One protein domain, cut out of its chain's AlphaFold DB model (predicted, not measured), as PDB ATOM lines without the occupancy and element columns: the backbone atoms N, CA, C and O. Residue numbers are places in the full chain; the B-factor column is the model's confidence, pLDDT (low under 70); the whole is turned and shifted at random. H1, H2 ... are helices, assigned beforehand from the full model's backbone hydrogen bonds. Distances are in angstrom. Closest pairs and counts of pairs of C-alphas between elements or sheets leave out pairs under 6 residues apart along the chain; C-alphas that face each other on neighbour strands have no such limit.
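Overview. This is residues 1140 to 1240 of the 1304 residues of the protein "DEAD box ATP-dependent RNA helicase, putative" of Plasmodium falciparum (isolate 3D7) (UniProt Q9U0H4). One long helix, H1, runs through the middle; H3 packs on its last part and H5 on its first, and residues 1229 to 1234 of H6 stick out. The 101 printed residues have six named helices, H1 to H6, and no named strand: all helix. The whole is only just compact, close to loose, with a radius of gyration of the C-alphas of 14.9 A and spans of 41 by 29 by 27 A.

Arrangement. H1, residues 1143 to 1161, touches H3, residues 1174 to 1183, with residues 1153 to 1161 alone, opposite ways at a shallow tilt of 31 degrees; the closest C-alphas, of Tyr 1160 and Val 1174, are 6.6 A apart. H1 touches H5, residues 1218 to 1223, with residues 1147 to 1151 alone; the closest C-alphas, of Ser 1147 and Leu 1221, are 5.2 A apart. H4, residues 1195 to 1201, is close to H1 but not clearly touching. H2, residues 1164 to 1167, meets H1 only through their link. H6, residues 1229 to 1240, is apart from H1. Every O i to N i+4 pair is within hydrogen-bond range in H1, H3, H4, H5 and H6; H2 is too short for one.

Along the chain. H1 is 27.2 A long from C-alpha 1143 at (143.878, 99.935, 151.660); H3 is 14.3 A and H6 17.1 A, ending at C-alpha 1240 at (139.000, 93.873, 179.243).

Size, cuts and confidence. The printed part has no cut. The links H3 to H4 and H4 to H5 are long. Residues 1226 to 1240 are among those under pLDDT 70.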
ATOM      1  N   HIS A1140     148.939 103.627 148.124       62.42
ATOM      2  CA  HIS A1140     148.043 102.840 147.275       62.42
ATOM      3  C   HIS A1140     148.129 101.322 147.530       62.42
ATOM      4  O   HIS A1140     147.117 100.634 147.406       62.42
ATOM      5  N   LYS A1141     149.282 100.791 147.973       66.75
ATOM      6  CA  LYS A1141     149.450  99.358 148.293       66.75
ATOM      7  C   LYS A1141     148.710  98.933 149.571       66.75
ATOM      8  O   LYS A1141     148.507  97.743 149.797       66.75
ATOM      9  N   TYR A1142     148.264  99.878 150.408       72.66
ATOM     10  CA  TYR A1142     147.741  99.596 151.749       72.66
ATOM     11  C   TYR A1142     146.359 100.222 151.996       72.66
ATOM     12  O   TYR A1142     146.217 101.247 152.666       72.66
ATOM     13  N   LYS A1143     145.302  99.537 151.535       71.88
ATOM     14  CA  LYS A1143     143.878  99.935 151.660       71.88
ATOM     15  C   LYS A1143     143.451 100.380 153.075       71.88
ATOM     16  O   LYS A1143     142.598 101.259 153.215       71.88
ATOM     17  N   HIS A1144     144.046  99.815 154.130       73.17
ATOM     18  CA  HIS A1144     143.777 100.206 155.521       73.17
ATOM     19  C   HIS A1144     144.478 101.518 155.937       73.17
ATOM     20  O   HIS A1144     143.881 102.303 156.673       73.17
ATOM     21  N   LEU A1145     145.690 101.808 155.437       72.80
ATOM     22  CA  LEU A1145     146.367 103.097 155.657       72.80
ATOM     23  C   LEU A1145     145.631 104.224 154.924       72.80
ATOM     24  O   LEU A1145     145.315 105.239 155.538       72.80
ATOM     25  N   LEU A1146     145.258 103.987 153.660       76.82
ATOM     26  CA  LEU A1146     144.347 104.828 152.872       76.82
ATOM     27  C   LEU A1146     143.077 105.191 153.664       76.82
ATOM     28  O   LEU A1146     142.770 106.367 153.868       76.82
ATOM     29  N   SER A1147     142.386 104.175 154.198       77.48
ATOM     30  CA  SER A1147     141.164 104.362 154.997       77.48
ATOM     31  C   SER A1147     141.411 105.159 156.286       77.48
ATOM     32  O   SER A1147     140.601 106.006 156.669       77.48
ATOM     33  N   SER A1148     142.545 104.917 156.953       77.00
ATOM     34  CA  SER A1148     142.946 105.637 158.164       77.00
ATOM     35  C   SER A1148     143.257 107.112 157.884       77.00
ATOM     36  O   SER A1148     142.879 107.975 158.679       77.00
ATOM     37  N   CYS A1149     143.899 107.428 156.758       79.66
ATOM     38  CA  CYS A1149     144.174 108.807 156.359       79.66
ATOM     39  C   CYS A1149     142.909 109.556 155.928       79.66
ATOM     40  O   CYS A1149     142.744 110.708 156.329       79.66
ATOM     41  N   GLU A1150     141.959 108.910 155.246       83.23
ATOM     42  CA  GLU A1150     140.666 109.541 154.948       83.23
ATOM     43  C   GLU A1150     139.862 109.834 156.233       83.23
ATOM     44  O   GLU A1150     139.273 110.910 156.387       83.23
ATOM     45  N   LEU A1151     139.888 108.920 157.210       82.65
ATOM     46  CA  LEU A1151     139.298 109.152 158.532       82.65
ATOM     47  C   LEU A1151     140.006 110.275 159.304       82.65
ATOM     48  O   LEU A1151     139.328 111.065 159.967       82.65
ATOM     49  N   MET A1152     141.335 110.381 159.211       83.61
ATOM     50  CA  MET A1152     142.112 111.470 159.811       83.61
ATOM     51  C   MET A1152     141.758 112.820 159.176       83.61
ATOM     52  O   MET A1152     141.404 113.745 159.905       83.61
ATOM     53  N   TYR A1153     141.761 112.911 157.841       86.48
ATOM     54  CA  TYR A1153     141.382 114.102 157.072       86.48
ATOM     55  C   TYR A1153     140.005 114.623 157.491       86.48
ATOM     56  O   TYR A1153     139.873 115.759 157.952       86.48
ATOM     57  N   ARG A1154     138.983 113.757 157.433       85.98
ATOM     58  CA  ARG A1154     137.604 114.100 157.816       85.98
ATOM     59  C   ARG A1154     137.493 114.504 159.295       85.98
ATOM     60  O   ARG A1154     136.693 115.377 159.631       85.98
ATOM     61  N   SER A1155     138.297 113.911 160.182       85.24
ATOM     62  CA  SER A1155     138.305 114.247 161.617       85.24
ATOM     63  C   SER A1155     138.974 115.595 161.905       85.24
ATOM     64  O   SER A1155     138.432 116.388 162.677       85.24
ATOM     65  N   PHE A1156     140.112 115.886 161.265       85.44
ATOM     66  CA  PHE A1156     140.786 117.182 161.356       85.44
ATOM     67  C   PHE A1156     139.905 118.300 160.797       85.44
ATOM     68  O   PHE A1156     139.761 119.326 161.458       85.44
ATOM     69  N   LEU A1157     139.246 118.091 159.651       86.67
ATOM     70  CA  LEU A1157     138.346 119.091 159.071       86.67
ATOM     71  C   LEU A1157     137.214 119.475 160.029       86.67
ATOM     72  O   LEU A1157     136.943 120.658 160.222       86.67
ATOM     73  N   GLY A1158     136.589 118.486 160.677       84.89
ATOM     74  CA  GLY A1158     135.573 118.741 161.699       84.89
ATOM     75  C   GLY A1158     136.123 119.543 162.881       84.89
ATOM     76  O   GLY A1158     135.565 120.579 163.236       84.89
ATOM     77  N   PHE A1159     137.247 119.102 163.453       84.26
ATOM     78  CA  PHE A1159     137.852 119.749 164.618       84.26
ATOM     79  C   PHE A1159     138.297 121.193 164.343       84.26
ATOM     80  O   PHE A1159     138.023 122.081 165.148       84.26
ATOM     81  N   TYR A1160     138.958 121.447 163.212       82.83
ATOM     82  CA  TYR A1160     139.481 122.772 162.885       82.83
ATOM     83  C   TYR A1160     138.373 123.755 162.474       82.83
ATOM     84  O   TYR A1160     138.387 124.896 162.940       82.83
ATOM     85  N   CYS A1161     137.343 123.319 161.736       83.94
ATOM     86  CA  CYS A1161     136.171 124.161 161.455       83.94
ATOM     87  C   CYS A1161     135.341 124.498 162.715       83.94
ATOM     88  O   CYS A1161     134.685 125.539 162.745       83.94
ATOM     89  N   GLU A1162     135.396 123.674 163.770       79.13
ATOM     90  CA  GLU A1162     134.825 123.965 165.100       79.13
ATOM     91  C   GLU A1162     135.721 124.837 166.009       79.13
ATOM     92  O   GLU A1162     135.338 125.132 167.149       79.13
ATOM     93  N   LYS A1163     136.943 125.187 165.586       77.07
ATOM     94  CA  LYS A1163     137.939 125.894 166.421       77.07
ATOM     95  C   LYS A1163     138.524 127.147 165.758       77.07
ATOM     96  O   LYS A1163     139.508 127.692 166.258       77.07
ATOM     97  N   ASN A1164     137.878 127.642 164.701       63.57
ATOM     98  CA  ASN A1164     138.249 128.861 163.975       63.57
ATOM     99  C   ASN A1164     138.497 130.072 164.905       63.57
ATOM    100  O   ASN A1164     139.534 130.722 164.776       63.57
ATOM    101  N   GLU A1165     137.633 130.310 165.905       66.71
ATOM    102  CA  GLU A1165     137.775 131.405 166.890       66.71
ATOM    103  C   GLU A1165     139.147 131.454 167.591       66.71
ATOM    104  O   GLU A1165     139.624 132.530 167.952       66.71
ATOM    105  N   PHE A1166     139.792 130.301 167.798       63.97
ATOM    106  CA  PHE A1166     141.061 130.197 168.525       63.97
ATOM    107  C   PHE A1166     142.297 130.218 167.621       63.97
ATOM    108  O   PHE A1166     143.400 130.449 168.116       63.97
ATOM    109  N   LEU A1167     142.135 129.938 166.327       60.04
ATOM    110  CA  LEU A1167     143.241 129.570 165.436       60.04
ATOM    111  C   LEU A1167     143.496 130.568 164.301       60.04
ATOM    112  O   LEU A1167     144.419 130.355 163.523       60.04
ATOM    113  N   LYS A1168     142.715 131.654 164.214       70.13
ATOM    114  CA  LYS A1168     142.785 132.715 163.184       70.13
ATOM    115  C   LYS A1168     142.527 132.285 161.731       70.13
ATOM    116  O   LYS A1168     142.347 133.164 160.898       70.13
ATOM    117  N   TYR A1169     142.471 130.991 161.426       73.89
ATOM    118  CA  TYR A1169     142.041 130.495 160.120       73.89
ATOM    119  C   TYR A1169     140.519 130.555 159.983       73.89
ATOM    120  O   TYR A1169     139.781 130.078 160.851       73.89
ATOM    121  N   GLU A1170     140.047 131.102 158.867       81.84
ATOM    122  CA  GLU A1170     138.632 131.057 158.509       81.84
ATOM    123  C   GLU A1170     138.248 129.666 157.985       81.84
ATOM    124  O   GLU A1170     139.082 128.927 157.460       81.84
ATOM    125  N   LYS A1171     136.969 129.281 158.110       85.20
ATOM    126  CA  LYS A1171     136.519 127.906 157.800       85.20
ATOM    127  C   LYS A1171     136.840 127.468 156.366       85.20
ATOM    128  O   LYS A1171     137.099 126.292 156.147       85.20
ATOM    129  N   TRP A1172     136.859 128.400 155.413       84.15
ATOM    130  CA  TRP A1172     137.187 128.127 154.011       84.15
ATOM    131  C   TRP A1172     138.685 127.877 153.757       84.15
ATOM    132  O   TRP A1172     139.026 127.306 152.730       84.15
ATOM    133  N   GLN A1173     139.573 128.250 154.685       86.06
ATOM    134  CA  GLN A1173     141.028 128.040 154.586       86.06
ATOM    135  C   GLN A1173     141.471 126.689 155.175       86.06
ATOM    136  O   GLN A1173     142.526 126.154 154.827       86.06
ATOM    137  N   VAL A1174     140.664 126.129 156.083       87.77
ATOM    138  CA  VAL A1174     140.930 124.857 156.777       87.77
ATOM    139  C   VAL A1174     141.168 123.669 155.821       87.77
ATOM    140  O   VAL A1174     142.077 122.887 156.105       87.77
ATOM    141  N   PRO A1175     140.437 123.495 154.699       87.10
ATOM    142  CA  PRO A1175     140.663 122.376 153.783       87.10
ATOM    143  C   PRO A1175     142.050 122.418 153.128       87.10
ATOM    144  O   PRO A1175     142.776 121.427 153.218       87.10
ATOM    145  N   SER A1176     142.461 123.563 152.570       85.60
ATOM    146  CA  SER A1176     143.798 123.765 151.985       85.60
ATOM    147  C   SER A1176     144.922 123.578 153.012       85.60
ATOM    148  O   SER A1176     145.925 122.929 152.721       85.60
ATOM    149  N   LEU A1177     144.739 124.065 154.249       83.09
ATOM    150  CA  LEU A1177     145.687 123.836 155.348       83.09
ATOM    151  C   LEU A1177     145.899 122.333 155.605       83.09
ATOM    152  O   LEU A1177     147.033 121.862 155.678       83.09
ATOM    153  N   ILE A1178     144.810 121.566 155.730       84.76
ATOM    154  CA  ILE A1178     144.885 120.128 156.021       84.76
ATOM    155  C   ILE A1178     145.409 119.349 154.805       84.76
ATOM    156  O   ILE A1178     146.168 118.397 154.985       84.76
ATOM    157  N   LYS A1179     145.073 119.766 153.578       79.86
ATOM    158  CA  LYS A1179     145.634 119.198 152.345       79.86
ATOM    159  C   LYS A1179     147.156 119.349 152.303       79.86
ATOM    160  O   LYS A1179     147.842 118.352 152.118       79.86
ATOM    161  N   ASN A1180     147.685 120.540 152.587       78.23
ATOM    162  CA  ASN A1180     149.132 120.775 152.648       78.23
ATOM    163  C   ASN A1180     149.818 119.929 153.737       78.23
ATOM    164  O   ASN A1180     150.903 119.393 153.513       78.23
ATOM    165  N   ILE A1181     149.165 119.736 154.891       76.77
ATOM    166  CA  ILE A1181     149.647 118.816 155.935       76.77
ATOM    167  C   ILE A1181     149.705 117.371 155.404       76.77
ATOM    168  O   ILE A1181     150.718 116.702 155.589       76.77
ATOM    169  N   ILE A1182     148.674 116.891 154.703       75.48
ATOM    170  CA  ILE A1182     148.629 115.533 154.129       75.48
ATOM    171  C   ILE A1182     149.669 115.344 153.016       75.48
ATOM    172  O   ILE A1182     150.369 114.331 153.003       75.48
ATOM    173  N   TYR A1183     149.838 116.343 152.149       74.88
ATOM    174  CA  TYR A1183     150.849 116.345 151.091       74.88
ATOM    175  C   TYR A1183     152.273 116.248 151.668       74.88
ATOM    176  O   TYR A1183     153.113 115.555 151.099       74.88
ATOM    177  N   SER A1184     152.537 116.825 152.851       65.28
ATOM    178  CA  SER A1184     153.833 116.676 153.540       65.28
ATOM    179  C   SER A1184     154.126 115.257 154.069       65.28
ATOM    180  O   SER A1184     155.273 114.950 154.385       65.28
ATOM    181  N   PHE A1185     153.131 114.358 154.099       64.33
ATOM    182  CA  PHE A1185     153.316 112.913 154.318       64.33
ATOM    183  C   PHE A1185     153.429 112.108 153.001       64.33
ATOM    184  O   PHE A1185     153.355 110.877 153.011       64.33
ATOM    185  N   GLY A1186     153.587 112.783 151.858       67.02
ATOM    186  CA  GLY A1186     153.793 112.166 150.544       67.02
ATOM    187  C   GLY A1186     152.540 111.567 149.893       67.02
ATOM    188  O   GLY A1186     152.667 110.870 148.888       67.02
ATOM    189  N   TYR A1187     151.346 111.820 150.443       70.51
ATOM    190  CA  TYR A1187     150.066 111.438 149.839       70.51
ATOM    191  C   TYR A1187     149.524 112.599 148.998       70.51
ATOM    192  O   TYR A1187     149.137 113.624 149.555       70.51
ATOM    193  N   LEU A1188     149.510 112.444 147.672       71.35
ATOM    194  CA  LEU A1188     149.175 113.516 146.721       71.35
ATOM    195  C   LEU A1188     147.732 113.462 146.186       71.35
ATOM    196  O   LEU A1188     147.297 114.383 145.501       71.35
ATOM    197  N   GLU A1189     146.978 112.401 146.477       73.70
ATOM    198  CA  GLU A1189     145.578 112.296 146.055       73.70
ATOM    199  C   GLU A1189     144.644 113.152 146.931       73.70
ATOM    200  O   GLU A1189     144.926 113.465 148.089       73.70
ATOM    201  N   ASN A1190     143.479 113.512 146.386       79.78
ATOM    202  CA  ASN A1190     142.479 114.307 147.097       79.78
ATOM    203  C   ASN A1190     141.449 113.402 147.796       79.78
ATOM    204  O   ASN A1190     140.763 112.614 147.147       79.78
ATOM    205  N   PHE A1191     141.292 113.548 149.116       82.65
ATOM    206  CA  PHE A1191     140.255 112.845 149.878       82.65
ATOM    207  C   PHE A1191     138.869 113.471 149.682       82.65
ATOM    208  O   PHE A1191     138.720 114.693 149.684       82.65
ATOM    209  N   TYR A1192     137.838 112.628 149.580       83.62
ATOM    210  CA  TYR A1192     136.477 113.074 149.290       83.62
ATOM    211  C   TYR A1192     135.607 113.189 150.549       83.62
ATOM    212  O   TYR A1192     135.750 112.449 151.527       83.62
ATOM    213  N   ILE A1193     134.659 114.125 150.516       85.18
ATOM    214  CA  ILE A1193     133.691 114.375 151.591       85.18
ATOM    215  C   ILE A1193     132.269 114.329 151.016       85.18
ATOM    216  O   ILE A1193     132.027 114.745 149.883       85.18
ATOM    217  N   THR A1194     131.302 113.829 151.792       84.41
ATOM    218  CA  THR A1194     129.887 113.851 151.388       84.41
ATOM    219  C   THR A1194     129.327 115.276 151.410       84.41
ATOM    220  O   THR A1194     129.643 116.070 152.302       84.41
ATOM    221  N   LYS A1195     128.416 115.595 150.477       82.86
ATOM    222  CA  LYS A1195     127.768 116.922 150.381       82.86
ATOM    223  C   LYS A1195     127.139 117.372 151.712       82.86
ATOM    224  O   LYS A1195     127.272 118.528 152.099       82.86
ATOM    225  N   CYS A1196     126.549 116.437 152.465       82.92
ATOM    226  CA  CYS A1196     126.007 116.671 153.809       82.92
ATOM    227  C   CYS A1196     127.075 117.124 154.828       82.92
ATOM    228  O   CYS A1196     126.842 118.059 155.596       82.92
ATOM    229  N   MET A1197     128.266 116.513 154.834       87.50
ATOM    230  CA  MET A1197     129.327 116.898 155.769       87.50
ATOM    231  C   MET A1197     129.975 118.239 155.396       87.50
ATOM    232  O   MET A1197     130.237 119.036 156.297       87.50
ATOM    233  N   ALA A1198     130.161 118.525 154.103       87.78
ATOM    234  CA  ALA A1198     130.627 119.836 153.640       87.78
ATOM    235  C   ALA A1198     129.623 120.960 153.972       87.78
ATOM    236  O   ALA A1198     130.021 122.036 154.421       87.78
ATOM    237  N   ALA A1199     128.318 120.687 153.848       85.53
ATOM    238  CA  ALA A1199     127.257 121.603 154.268       85.53
ATOM    239  C   ALA A1199     127.286 121.867 155.781       85.53
ATOM    240  O   ALA A1199     127.331 123.020 156.206       85.53
ATOM    241  N   ARG A1200     127.354 120.810 156.602       87.14
ATOM    242  CA  ARG A1200     127.403 120.918 158.071       87.14
ATOM    243  C   ARG A1200     128.616 121.706 158.582       87.14
ATOM    244  O   ARG A1200     128.512 122.375 159.605       87.14
ATOM    245  N   LEU A1201     129.756 121.631 157.890       87.91
ATOM    246  CA  LEU A1201     130.962 122.392 158.239       87.91
ATOM    247  C   LEU A1201     131.003 123.807 157.625       87.91
ATOM    248  O   LEU A1201     131.899 124.569 157.979       87.91
ATOM    249  N   GLN A1202     130.023 124.180 156.791       86.33
ATOM    250  CA  GLN A1202     129.923 125.470 156.085       86.33
ATOM    251  C   GLN A1202     131.085 125.734 155.107       86.33
ATOM    252  O   GLN A1202     131.650 126.823 155.075       86.33
ATOM    253  N   ILE A1203     131.444 124.718 154.315       88.73
ATOM    254  CA  ILE A1203     132.614 124.727 153.413       88.73
ATOM    255  C   ILE A1203     132.308 124.195 152.003       88.73
ATOM    256  O   ILE A1203     133.219 123.766 151.311       88.73
ATOM    257  N   ILE A1204     131.041 124.190 151.566       86.09
ATOM    258  CA  ILE A1204     130.626 123.595 150.272       86.09
ATOM    259  C   ILE A1204     131.413 124.175 149.081       86.09
ATOM    260  O   ILE A1204     131.728 123.445 148.147       86.09
ATOM    261  N   ASN A1205     131.742 125.468 149.144       83.72
ATOM    262  CA  ASN A1205     132.421 126.214 148.082       83.72
ATOM    263  C   ASN A1205     133.868 126.584 148.472       83.72
ATOM    264  O   ASN A1205     134.420 127.543 147.939       83.72
ATOM    265  N   ALA A1206     134.462 125.911 149.462       85.95
ATOM    266  CA  ALA A1206     135.812 126.238 149.918       85.95
ATOM    267  C   ALA A1206     136.879 125.642 148.979       85.95
ATOM    268  O   ALA A1206     136.699 124.511 148.511       85.95
ATOM    269  N   PRO A1207     138.002 126.345 148.731       80.73
ATOM    270  CA  PRO A1207     139.121 125.792 147.971       80.73
ATOM    271  C   PRO A1207     139.589 124.466 148.586       80.73
ATOM    272  O   PRO A1207     139.484 124.250 149.793       80.73
ATOM    273  N   ASP A1208     140.052 123.555 147.733       84.20
ATOM    274  CA  ASP A1208     140.464 122.191 148.091       84.20
ATOM    275  C   ASP A1208     139.403 121.306 148.782       84.20
ATOM    276  O   ASP A1208     139.744 120.250 149.327       84.20
ATOM    277  N   THR A1209     138.111 121.665 148.742       86.23
ATOM    278  CA  THR A1209     137.037 120.736 149.135       86.23
ATOM    279  C   THR A1209     136.564 119.888 147.961       86.23
ATOM    280  O   THR A1209     135.934 120.362 147.021       86.23
ATOM    281  N   PHE A1210     136.835 118.584 148.034       84.30
ATOM    282  CA  PHE A1210     136.438 117.629 147.004       84.30
ATOM    283  C   PHE A1210     135.184 116.877 147.451       84.30
ATOM    284  O   PHE A1210     135.221 116.006 148.324       84.30
ATOM    285  N   ILE A1211     134.042 117.233 146.864       84.37
ATOM    286  CA  ILE A1211     132.734 116.695 147.248       84.37
ATOM    287  C   ILE A1211     132.311 115.600 146.263       84.37
ATOM    288  O   ILE A1211     132.202 115.843 145.064       84.37
ATOM    289  N   LYS A1212     132.008 114.401 146.774       80.95
ATOM    290  CA  LYS A1212     131.336 113.325 146.022       80.95
ATOM    291  C   LYS A1212     130.091 112.876 146.785       80.95
ATOM    292  O   LYS A1212     130.113 112.787 148.012       80.95
ATOM    293  N   PHE A1213     129.008 112.573 146.068       68.37
ATOM    294  CA  PHE A1213     127.818 111.955 146.671       68.37
ATOM    295  C   PHE A1213     128.159 110.565 147.220       68.37
ATOM    296  O   PHE A1213     128.006 110.319 148.414       68.37
ATOM    297  N   ASN A1214     128.747 109.717 146.373       66.61
ATOM    298  CA  ASN A1214     129.098 108.329 146.685       66.61
ATOM    299  C   ASN A1214     130.461 108.221 147.405       66.61
ATOM    300  O   ASN A1214     131.226 107.287 147.167       66.61
ATOM    301  N   ALA A1215     130.815 109.201 148.243       74.87
ATOM    302  CA  ALA A1215     132.043 109.136 149.034       74.87
ATOM    303  C   ALA A1215     131.953 107.997 150.069       74.87
ATOM    304  O   ALA A1215     130.909 107.790 150.691       74.87
ATOM    305  N   THR A1216     133.064 107.283 150.263       73.45
ATOM    306  CA  THR A1216     133.217 106.136 151.179       73.45
ATOM    307  C   THR A1216     132.525 106.375 152.526       73.45
ATOM    308  O   THR A1216     132.794 107.358 153.227       73.45
ATOM    309  N   SER A1217     131.605 105.495 152.923       74.43
ATOM    310  CA  SER A1217     130.874 105.679 154.180       74.43
ATOM    311  C   SER A1217     131.805 105.496 155.386       74.43
ATOM    312  O   SER A1217     132.765 104.723 155.353       74.43
ATOM    313  N   LYS A1218     131.534 106.204 156.493       76.49
ATOM    314  CA  LYS A1218     132.375 106.106 157.702       76.49
ATOM    315  C   LYS A1218     132.410 104.676 158.267       76.49
ATOM    316  O   LYS A1218     133.415 104.291 158.848       76.49
ATOM    317  N   SER A1219     131.343 103.897 158.085       75.21
ATOM    318  CA  SER A1219     131.301 102.477 158.445       75.21
ATOM    319  C   SER A1219     132.258 101.642 157.591       75.21
ATOM    320  O   SER A1219     133.037 100.893 158.169       75.21
ATOM    321  N   VAL A1220     132.283 101.822 156.264       75.02
ATOM    322  CA  VAL A1220     133.217 101.117 155.358       75.02
ATOM    323  C   VAL A1220     134.680 101.482 155.641       75.02
ATOM    324  O   VAL A1220     135.545 100.610 155.662       75.02
ATOM    325  N   LEU A1221     134.966 102.752 155.942       80.14
ATOM    326  CA  LEU A1221     136.316 103.179 156.338       80.14
ATOM    327  C   LEU A1221     136.750 102.657 157.714       80.14
ATOM    328  O   LEU A1221     137.944 102.600 157.994       80.14
ATOM    329  N   ILE A1222     135.803 102.307 158.590       73.01
ATOM    330  CA  ILE A1222     136.098 101.678 159.880       73.01
ATOM    331  C   ILE A1222     136.201 100.157 159.729       73.01
ATOM    332  O   ILE A1222     137.046  99.563 160.390       73.01
ATOM    333  N   SER A1223     135.412  99.511 158.862       72.01
ATOM    334  CA  SER A1223     135.459  98.055 158.664       72.01
ATOM    335  C   SER A1223     136.720  97.567 157.942       72.01
ATOM    336  O   SER A1223     137.065  96.395 158.067       72.01
ATOM    337  N   SER A1224     137.471  98.452 157.278       71.86
ATOM    338  CA  SER A1224     138.811  98.147 156.759       71.86
ATOM    339  C   SER A1224     139.923  98.182 157.823       71.86
ATOM    340  O   SER A1224     140.981  97.589 157.601       71.86
ATOM    341  N   LEU A1225     139.708  98.804 158.994       71.32
ATOM    342  CA  LEU A1225     140.715  98.905 160.068       71.32
ATOM    343  C   LEU A1225     140.958  97.604 160.870       71.32
ATOM    344  O   LEU A1225     142.113  97.364 161.218       71.32
ATOM    345  N   PRO A1226     139.965  96.733 161.163       55.01
ATOM    346  CA  PRO A1226     140.168  95.453 161.859       55.01
ATOM    347  C   PRO A1226     141.164  94.473 161.227       55.01
ATOM    348  O   PRO A1226     141.598  93.544 161.909       55.01
ATOM    349  N   THR A1227     141.531  94.663 159.956       55.50
ATOM    350  CA  THR A1227     142.606  93.900 159.296       55.50
ATOM    351  C   THR A1227     143.993  94.251 159.855       55.50
ATOM    352  O   THR A1227     144.895  93.417 159.859       55.50
ATOM    353  N   TYR A1228     144.162  95.459 160.403       47.71
ATOM    354  CA  TYR A1228     145.410  95.949 160.979       47.71
ATOM    355  C   TYR A1228     145.576  95.453 162.427       47.71
ATOM    356  O   TYR A1228     144.770  95.789 163.301       47.71
ATOM    357  N   LYS A1229     146.640  94.675 162.711       50.27
ATOM    358  CA  LYS A1229     146.875  94.009 164.019       50.27
ATOM    359  C   LYS A1229     146.672  94.934 165.234       50.27
ATOM    360  O   LYS A1229     146.030  94.535 166.207       50.27
ATOM    361  N   SER A1230     147.143  96.184 165.180       46.68
ATOM    362  CA  SER A1230     147.036  97.111 166.323       46.68
ATOM    363  C   SER A1230     145.597  97.556 166.648       46.68
ATOM    364  O   SER A1230     145.316  97.914 167.794       46.68
ATOM    365  N   TYR A1231     144.657  97.479 165.694       44.99
ATOM    366  CA  TYR A1231     143.244  97.763 165.959       44.99
ATOM    367  C   TYR A1231     142.613  96.661 166.824       44.99
ATOM    368  O   TYR A1231     141.923  96.974 167.795       44.99
ATOM    369  N   LYS A1232     142.917  95.382 166.536       44.13
ATOM    370  CA  LYS A1232     142.488  94.230 167.356       44.13
ATOM    371  C   LYS A1232     143.025  94.318 168.792       44.13
ATOM    372  O   LYS A1232     142.282  94.081 169.740       44.13
ATOM    373  N   SER A1233     144.282  94.732 168.967       48.33
ATOM    374  CA  SER A1233     144.868  94.956 170.300       48.33
ATOM    375  C   SER A1233     144.073  96.001 171.107       48.33
ATOM    376  O   SER A1233     143.668  95.749 172.245       48.33
ATOM    377  N   LYS A1234     143.715  97.137 170.487       41.90
ATOM    378  CA  LYS A1234     142.904  98.186 171.131       41.90
ATOM    379  C   LYS A1234     141.465  97.768 171.440       41.90
ATOM    380  O   LYS A1234     140.933  98.160 172.477       41.90
ATOM    381  N   THR A1235     140.805  96.988 170.581       40.06
ATOM    382  CA  THR A1235     139.449  96.496 170.886       40.06
ATOM    383  C   THR A1235     139.456  95.455 172.005       40.06
ATOM    384  O   THR A1235     138.534  95.451 172.822       40.06
ATOM    385  N   ASN A1236     140.519  94.651 172.127       44.67
ATOM    386  CA  ASN A1236     140.723  93.759 173.270       44.67
ATOM    387  C   ASN A1236     140.956  94.541 174.578       44.67
ATOM    388  O   ASN A1236     140.324  94.224 175.586       44.67
ATOM    389  N   GLU A1237     141.741  95.626 174.560       44.97
ATOM    390  CA  GLU A1237     141.896  96.538 175.712       44.97
ATOM    391  C   GLU A1237     140.539  97.105 176.190       44.97
ATOM    392  O   GLU A1237     140.277  97.213 177.392       44.97
ATOM    393  N   PHE A1238     139.633  97.429 175.258       39.53
ATOM    394  CA  PHE A1238     138.271  97.873 175.581       39.53
ATOM    395  C   PHE A1238     137.346  96.747 176.074       39.53
ATOM    396  O   PHE A1238     136.508  97.012 176.937       39.53
ATOM    397  N   LYS A1239     137.492  95.505 175.585       38.16
ATOM    398  CA  LYS A1239     136.770  94.340 176.134       38.16
ATOM    399  C   LYS A1239     137.176  94.079 177.586       38.16
ATOM    400  O   LYS A1239     136.300  94.013 178.444       38.16
ATOM    401  N   LEU A1240     138.478  94.051 177.881       40.20
ATOM    402  CA  LEU A1240     139.000  93.873 179.243       40.20
ATOM    403  C   LEU A1240     138.455  94.940 180.211       40.20
ATOM    404  O   LEU A1240     138.013  94.611 181.310       40.20
TER     405      LEU A1240